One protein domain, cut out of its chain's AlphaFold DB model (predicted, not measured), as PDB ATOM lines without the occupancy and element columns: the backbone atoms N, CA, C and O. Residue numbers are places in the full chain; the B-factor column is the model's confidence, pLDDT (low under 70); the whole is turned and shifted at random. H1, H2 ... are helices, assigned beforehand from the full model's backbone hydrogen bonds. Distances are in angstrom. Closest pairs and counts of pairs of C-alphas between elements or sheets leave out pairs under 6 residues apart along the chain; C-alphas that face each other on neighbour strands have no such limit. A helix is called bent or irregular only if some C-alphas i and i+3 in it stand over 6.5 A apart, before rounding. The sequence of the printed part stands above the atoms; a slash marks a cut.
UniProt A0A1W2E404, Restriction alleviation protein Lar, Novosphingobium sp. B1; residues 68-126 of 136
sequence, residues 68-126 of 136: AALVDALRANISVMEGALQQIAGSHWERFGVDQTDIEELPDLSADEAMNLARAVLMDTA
ATOM      1  N   ALA A  68     -20.165 152.400  31.038       81.88
ATOM      2  CA  ALA A  68     -19.619 151.344  31.893       81.88
ATOM      3  C   ALA A  68     -19.939 149.944  31.345       81.88
ATOM      4  O   ALA A  68     -19.038 149.131  31.180       81.88
ATOM      5  N   ALA A  69     -21.187 149.724  30.917       81.44
ATOM      6  CA  ALA A  69     -21.602 148.466  30.301       81.44
ATOM      7  C   ALA A  69     -20.830 148.127  29.008       81.44
ATOM      8  O   ALA A  69     -20.509 146.964  28.783       81.44
ATOM      9  N   LEU A  70     -20.502 149.120  28.170       87.00
ATOM     10  CA  LEU A  70     -19.697 148.896  26.964       87.00
ATOM     11  C   LEU A  70     -18.241 148.581  27.318       87.00
ATOM     12  O   LEU A  70     -17.651 147.684  26.724       87.00
ATOM     13  N   VAL A  71     -17.664 149.306  28.280       88.38
ATOM     14  CA  VAL A  71     -16.288 149.073  28.744       88.38
ATOM     15  C   VAL A  71     -16.157 147.673  29.341       88.38
ATOM     16  O   VAL A  71     -15.201 146.965  29.032       88.38
ATOM     17  N   ASP A  72     -17.126 147.245  30.147       87.31
ATOM     18  CA  ASP A  72     -17.138 145.907  30.735       87.31
ATOM     19  C   ASP A  72     -17.336 144.821  29.669       87.31
ATOM     20  O   ASP A  72     -16.635 143.809  29.693       87.31
ATOM     21  N   ALA A  73     -18.200 145.053  28.674       88.75
ATOM     22  CA  ALA A  73     -18.345 144.151  27.531       88.75
ATOM     23  C   ALA A  73     -17.046 144.040  26.712       88.75
ATOM     24  O   ALA A  73     -16.647 142.945  26.317       88.75
ATOM     25  N   LEU A  74     -16.347 145.157  26.491       91.62
ATOM     26  CA  LEU A  74     -15.073 145.170  25.775       91.62
ATOM     27  C   LEU A  74     -13.992 144.404  26.546       91.62
ATOM     28  O   LEU A  74     -13.274 143.604  25.950       91.62
ATOM     29  N   ARG A  75     -13.902 144.595  27.868       91.62
ATOM     30  CA  ARG A  75     -12.982 143.831  28.727       91.62
ATOM     31  C   ARG A  75     -13.265 142.335  28.680       91.62
ATOM     32  O   ARG A  75     -12.327 141.553  28.554       91.62
ATOM     33  N   ALA A  76     -14.537 141.939  28.745       90.12
ATOM     34  CA  ALA A  76     -14.923 140.535  28.634       90.12
ATOM     35  C   ALA A  76     -14.482 139.936  27.287       90.12
ATOM     36  O   ALA A  76     -13.901 138.854  27.256       90.12
ATOM     37  N   ASN A  77     -14.671 140.669  26.185       90.50
ATOM     38  CA  ASN A  77     -14.248 140.224  24.856       90.50
ATOM     39  C   ASN A  77     -12.722 140.105  24.724       90.50
ATOM     40  O   ASN A  77     -12.240 139.127  24.156       90.50
ATOM     41  N   ILE A  78     -11.960 141.059  25.274       91.75
ATOM     42  CA  ILE A  78     -10.489 140.991  25.299       91.75
ATOM     43  C   ILE A  78     -10.029 139.747  26.063       91.75
ATOM     44  O   ILE A  78      -9.183 139.014  25.562       91.75
ATOM     45  N   SER A  79     -10.637 139.448  27.213       88.88
ATOM     46  CA  SER A  79     -10.287 138.257  27.996       88.88
ATOM     47  C   SER A  79     -10.533 136.952  27.227       88.88
ATOM     48  O   SER A  79      -9.717 136.032  27.285       88.88
ATOM     49  N   VAL A  80     -11.621 136.874  26.451       88.50
ATOM     50  CA  VAL A  80     -11.887 135.718  25.577       88.50
ATOM     51  C   VAL A  80     -10.826 135.604  24.479       88.50
ATOM     52  O   VAL A  80     -10.330 134.507  24.221       88.50
ATOM     53  N   MET A  81     -10.451 136.723  23.851       87.50
ATOM     54  CA  MET A  81      -9.398 136.741  22.833       87.50
ATOM     55  C   MET A  81      -8.040 136.322  23.397       87.50
ATOM     56  O   MET A  81      -7.349 135.531  22.762       87.50
ATOM     57  N   GLU A  82      -7.663 136.798  24.583       84.44
ATOM     58  CA  GLU A  82      -6.429 136.390  25.264       84.44
ATOM     59  C   GLU A  82      -6.404 134.880  25.520       84.44
ATOM     60  O   GLU A  82      -5.403 134.227  25.225       84.44
ATOM     61  N   GLY A  83      -7.518 134.303  25.982       81.62
ATOM     62  CA  GLY A  83      -7.642 132.855  26.162       81.62
ATOM     63  C   GLY A  83      -7.501 132.078  24.849       81.62
ATOM     64  O   GLY A  83      -6.801 131.067  24.801       81.62
ATOM     65  N   ALA A  84      -8.106 132.566  23.763       77.81
ATOM     66  CA  ALA A  84      -7.974 131.956  22.440       77.81
ATOM     67  C   ALA A  84      -6.528 132.028  21.919       77.81
ATOM     68  O   ALA A  84      -5.997 131.032  21.429       77.81
ATOM     69  N   LEU A  85      -5.865 133.175  22.077       79.06
ATOM     70  CA  LEU A  85      -4.463 133.352  21.694       79.06
ATOM     71  C   LEU A  85      -3.529 132.467  22.527       79.06
ATOM     72  O   LEU A  85      -2.605 131.882  21.967       79.06
ATOM     73  N   GLN A  86      -3.786 132.299  23.827       78.12
ATOM     74  CA  GLN A  86      -3.039 131.367  24.676       78.12
ATOM     75  C   GLN A  86      -3.222 129.912  24.247       78.12
ATOM     76  O   GLN A  86      -2.253 129.158  24.272       78.12
ATOM     77  N   GLN A  87      -4.421 129.506  23.825       74.50
ATOM     78  CA  GLN A  87      -4.645 128.159  23.294       74.50
ATOM     79  C   GLN A  87      -3.930 127.948  21.960       74.50
ATOM     80  O   GLN A  87      -3.308 126.907  21.771       74.50
ATOM     81  N   ILE A  88      -3.970 128.927  21.051       71.25
ATOM     82  CA  ILE A  88      -3.247 128.861  19.771       71.25
ATOM     83  C   ILE A  88      -1.741 128.778  20.026       71.25
ATOM     84  O   ILE A  88      -1.092 127.869  19.521       71.25
ATOM     85  N   ALA A  89      -1.197 129.670  20.856       65.12
ATOM     86  CA  ALA A  89       0.208 129.650  21.235       65.12
ATOM     87  C   ALA A  89       0.573 128.308  21.894       65.12
ATOM     88  O   ALA A  89       1.411 127.568  21.386       65.12
ATOM     89  N   GLY A  90      -0.107 127.937  22.978       60.56
ATOM     90  CA  GLY A  90       0.189 126.725  23.740       60.56
ATOM     91  C   GLY A  90       0.041 125.422  22.949       60.56
ATOM     92  O   GLY A  90       0.735 124.462  23.252       60.56
ATOM     93  N   SER A  91      -0.816 125.376  21.923       56.28
ATOM     94  CA  SER A  91      -1.013 124.169  21.101       56.28
ATOM     95  C   SER A  91      -0.094 124.064  19.881       56.28
ATOM     96  O   SER A  91       0.030 122.973  19.322       56.28
ATOM     97  N   HIS A  92       0.559 125.152  19.455       52.00
ATOM     98  CA  HIS A  92       1.351 125.158  18.222       52.00
ATOM     99  C   HIS A  92       2.865 125.324  18.409       52.00
ATOM    100  O   HIS A  92       3.598 124.844  17.545       52.00
ATOM    101  N   TRP A  93       3.362 125.908  19.506       53.78
ATOM    102  CA  TRP A  93       4.815 126.091  19.685       53.78
ATOM    103  C   TRP A  93       5.578 124.757  19.773       53.78
ATOM    104  O   TRP A  93       6.574 124.575  19.076       53.78
ATOM    105  N   GLU A  94       5.058 123.770  20.511       56.22
ATOM    106  CA  GLU A  94       5.684 122.438  20.618       56.22
ATOM    107  C   GLU A  94       5.629 121.643  19.303       56.22
ATOM    108  O   GLU A  94       6.511 120.836  19.012       56.22
ATOM    109  N   ARG A  95       4.604 121.876  18.472       52.34
ATOM    110  CA  ARG A  95       4.405 121.142  17.214       52.34
ATOM    111  C   ARG A  95       5.315 121.625  16.086       52.34
ATOM    112  O   ARG A  95       5.644 120.834  15.206       52.34
ATOM    113  N   PHE A  96       5.701 122.898  16.091       56.06
ATOM    114  CA  PHE A  96       6.597 123.460  15.080       56.06
ATOM    115  C   PHE A  96       8.080 123.368  15.456       56.06
ATOM    116  O   PHE A  96       8.916 123.794  14.665       56.06
ATOM    117  N   GLY A  97       8.419 122.795  16.619       54.75
ATOM    118  CA  GLY A  97       9.810 122.646  17.054       54.75
ATOM    119  C   GLY A  97      10.537 123.981  17.220       54.75
ATOM    120  O   GLY A  97      11.761 124.002  17.190       54.75
ATOM    121  N   VAL A  98       9.791 125.081  17.362       55.16
ATOM    122  CA  VAL A  98      10.366 126.402  17.595       55.16
ATOM    123  C   VAL A  98      10.629 126.485  19.090       55.16
ATOM    124  O   VAL A  98       9.730 126.790  19.877       55.16
ATOM    125  N   ASP A  99      11.845 126.130  19.491       55.09
ATOM    126  CA  ASP A  99      12.350 126.484  20.809       55.09
ATOM    127  C   ASP A  99      12.270 128.016  20.927       55.09
ATOM    128  O   ASP A  99      12.628 128.742  20.000       55.09
ATOM    129  N   GLN A 100      11.766 128.534  22.051       53.97
ATOM    130  CA  GLN A 100      11.696 129.978  22.307       53.97
ATOM    131  C   GLN A 100      13.071 130.660  22.174       53.97
ATOM    132  O   GLN A 100      13.139 131.877  21.998       53.97
ATOM    133  N   THR A 101      14.149 129.876  22.259       53.28
ATOM    134  CA  THR A 101      15.536 130.305  22.080       53.28
ATOM    135  C   THR A 101      16.026 130.327  20.623       53.28
ATOM    136  O   THR A 101      17.006 131.011  20.358       53.28
ATOM    137  N   ASP A 102      15.309 129.731  19.661       50.66
ATOM    138  CA  ASP A 102      15.651 129.762  18.222       50.66
ATOM    139  C   ASP A 102      15.072 130.990  17.479       50.66
ATOM    140  O   ASP A 102      15.095 131.072  16.251       50.66
ATOM    141  N   ILE A 103      14.590 132.009  18.206       54.25
ATOM    142  CA  ILE A 103      14.230 133.332  17.642       54.25
ATOM    143  C   ILE A 103      15.493 134.153  17.275       54.25
ATOM    144  O   ILE A 103      15.403 135.323  16.909       54.25
ATOM    145  N   GLU A 104      16.693 133.571  17.326       51.47
ATOM    146  CA  GLU A 104      17.927 134.286  16.970       51.47
ATOM    147  C   GLU A 104      18.111 134.536  15.461       51.47
ATOM    148  O   GLU A 104      18.962 135.339  15.089       51.47
ATOM    149  N   GLU A 105      17.274 133.973  14.584       57.00
ATOM    150  CA  GLU A 105      17.349 134.236  13.139       57.00
ATOM    151  C   GLU A 105      15.969 134.470  12.510       57.00
ATOM    152  O   GLU A 105      15.565 133.799  11.559       57.00
ATOM    153  N   LEU A 106      15.221 135.466  12.997       56.44
ATOM    154  CA  LEU A 106      14.259 136.100  12.094       56.44
ATOM    155  C   LEU A 106      15.081 136.789  10.992       56.44
ATOM    156  O   LEU A 106      15.876 137.673  11.323       56.44
ATOM    157  N   PRO A 107      14.944 136.402   9.706       59.06
ATOM    158  CA  PRO A 107      15.571 137.161   8.637       59.06
ATOM    159  C   PRO A 107      15.112 138.608   8.785       59.06
ATOM    160  O   PRO A 107      13.930 138.849   9.046       59.06
ATOM    161  N   ASP A 108      16.049 139.548   8.669       63.94
ATOM    162  CA  ASP A 108      15.765 140.981   8.725       63.94
ATOM    163  C   ASP A 108      14.970 141.356   7.467       63.94
ATOM    164  O   ASP A 108      15.502 141.814   6.457       63.94
ATOM    165  N   LEU A 109      13.688 140.999   7.483       69.38
ATOM    166  CA  LEU A 109      12.752 141.257   6.414       69.38
ATOM    167  C   LEU A 109      12.424 142.734   6.485       69.38
ATOM    168  O   LEU A 109      11.969 143.249   7.512       69.38
ATOM    169  N   SER A 110      12.584 143.411   5.358       80.12
ATOM    170  CA  SER A 110      11.990 144.728   5.216       80.12
ATOM    171  C   SER A 110      10.476 144.638   5.448       80.12
ATOM    172  O   SER A 110       9.842 143.602   5.219       80.12
ATOM    173  N   ALA A 111       9.868 145.741   5.891       71.50
ATOM    174  CA  ALA A 111       8.426 145.793   6.133       71.50
ATOM    175  C   ALA A 111       7.610 145.326   4.908       71.50
ATOM    176  O   ALA A 111       6.585 144.662   5.062       71.50
ATOM    177  N   ASP A 112       8.097 145.607   3.696       75.31
ATOM    178  CA  ASP A 112       7.457 145.192   2.448       75.31
ATOM    179  C   ASP A 112       7.542 143.676   2.222       75.31
ATOM    180  O   ASP A 112       6.571 143.055   1.784       75.31
ATOM    181  N   GLU A 113       8.667 143.045   2.555       72.75
ATOM    182  CA  GLU A 113       8.830 141.592   2.447       72.75
ATOM    183  C   GLU A 113       7.984 140.852   3.483       72.75
ATOM    184  O   GLU A 113       7.311 139.880   3.135       72.75
ATOM    185  N   ALA A 114       7.925 141.354   4.719       75.00
ATOM    186  CA  ALA A 114       7.056 140.803   5.755       75.00
ATOM    187  C   ALA A 114       5.571 140.883   5.352       75.00
ATOM    188  O   ALA A 114       4.827 139.908   5.489       75.00
ATOM    189  N   MET A 115       5.142 142.015   4.785       78.62
ATOM    190  CA  MET A 115       3.770 142.202   4.305       78.62
ATOM    191  C   MET A 115       3.439 141.318   3.097       78.62
ATOM    192  O   MET A 115       2.331 140.784   3.011       78.62
ATOM    193  N   ASN A 116       4.387 141.118   2.179       75.69
ATOM    194  CA  ASN A 116       4.207 140.218   1.039       75.69
ATOM    195  C   ASN A 116       4.125 138.749   1.475       75.69
ATOM    196  O   ASN A 116       3.278 138.013   0.966       75.69
ATOM    197  N   LEU A 117       4.935 138.338   2.455       75.88
ATOM    198  CA  LEU A 117       4.888 136.994   3.029       75.88
ATOM    199  C   LEU A 117       3.544 136.738   3.731       75.88
ATOM    200  O   LEU A 117       2.885 135.733   3.463       75.88
ATOM    201  N   ALA A 118       3.084 137.684   4.557       73.50
ATOM    202  CA  ALA A 118       1.786 137.600   5.227       73.50
ATOM    203  C   ALA A 118       0.626 137.503   4.222       73.50
ATOM    204  O   ALA A 118      -0.300 136.710   4.400       73.50
ATOM    205  N   ARG A 119       0.692 138.266   3.123       76.50
ATOM    206  CA  ARG A 119      -0.304 138.220   2.047       76.50
ATOM    207  C   ARG A 119      -0.339 136.864   1.343       76.50
ATOM    208  O   ARG A 119      -1.431 136.381   1.053       76.50
ATOM    209  N   ALA A 120       0.815 136.255   1.079       74.94
ATOM    210  CA  ALA A 120       0.895 134.944   0.437       74.94
ATOM    211  C   ALA A 120       0.253 133.846   1.302       74.94
ATOM    212  O   ALA A 120      -0.579 133.091   0.807       74.94
ATOM    213  N   VAL A 121       0.546 133.821   2.607       74.44
ATOM    214  CA  VAL A 121      -0.039 132.854   3.558       74.44
ATOM    215  C   VAL A 121      -1.561 133.001   3.648       74.44
ATOM    216  O   VAL A 121      -2.299 132.015   3.601       74.44
ATOM    217  N   LEU A 122      -2.056 134.238   3.727       73.56
ATOM    218  CA  LEU A 122      -3.495 134.507   3.775       73.56
ATOM    219  C   LEU A 122      -4.218 134.076   2.493       73.56
ATOM    220  O   LEU A 122      -5.371 133.658   2.562       73.56
ATOM    221  N   MET A 123      -3.558 134.146   1.336       75.81
ATOM    222  CA  MET A 123      -4.142 133.697   0.070       75.81
ATOM    223  C   MET A 123      -4.111 132.174  -0.105       75.81
ATOM    224  O   MET A 123      -5.010 131.639  -0.747       75.81
ATOM    225  N   ASP A 124      -3.155 131.470   0.501       64.31
ATOM    226  CA  ASP A 124      -3.045 130.006   0.403       64.31
ATOM    227  C   ASP A 124      -4.089 129.282   1.281       64.31
ATOM    228  O   ASP A 124      -4.714 128.300   0.876       64.31
ATOM    229  N   THR A 125      -4.397 129.848   2.454       57.97
ATOM    230  CA  THR A 125      -5.455 129.338   3.358       57.97
ATOM    231  C   THR A 125      -6.885 129.583   2.863       57.97
ATOM    232  O   THR A 125      -7.836 129.051   3.434       57.97
ATOM    233  N   ALA A 126      -7.055 130.366   1.794       57.28
ATOM    234  CA  ALA A 126      -8.359 130.655   1.207       57.28
ATOM    235  C   ALA A 126      -8.895 129.519   0.316       57.28
ATOM    236  O   ALA A 126     -10.022 129.622  -0.170       57.28
TER     237      ALA A 126
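AT A GLANCE: This is residues 68 to 126 of the 136 residues of the protein "Restriction alleviation protein Lar" of Novosphingobium sp. B1 (UniProt A0A1W2E404). The model is an open, hook-like frame: the long, straight helix H1 runs along much of the longest axis, and from its end the link of residues 93 to 110 winds away to a shorter helix, H2. The two helices do not pack on each other, and the space between them is empty. The printed part has 59 residues with two named helices, H1 then H2, and no named strand; the class is all helix. The whole is extended, with a radius of gyration of the C-alphas of 16.5 A, and elongated, spanning 44 by 27 by 24 A.

IN THESE COORDINATES: H1, residues 68 to 92, begins at C-alpha 68 at (-19.619, 151.344, 31.893) and ends at C-alpha 92 at (1.351, 125.158, 18.222), 36.2 A away. After residues 93 to 110, H2, residues 111 to 124, runs 20.3 A from C-alpha 111 at (8.426, 145.793, 6.133) to C-alpha 124 at (-3.045, 130.006, 0.403).

HOW THE PARTS SIT: H1 and H2 are apart: no C-alpha of the one is within 8 A of the other. Residues 68 to 108, of which 68 to 92 belong to H1, stand free, and so do residues 110 to 116 and 118 to 126. Neither helix is bent or irregular. In H1 and H2 every O i to N i+4 pair is within hydrogen-bond range.

THE WHOLE: The two C-alphas farthest apart, those of Ala 69 and Glu 105, are 44.9 A apart. The printed part has no cut, and the link from H1 to H2, 18 residues, is long. The mean pLDDT of the printed part is 71.2; residues 89 to 109 and 124 to 126 are under 70.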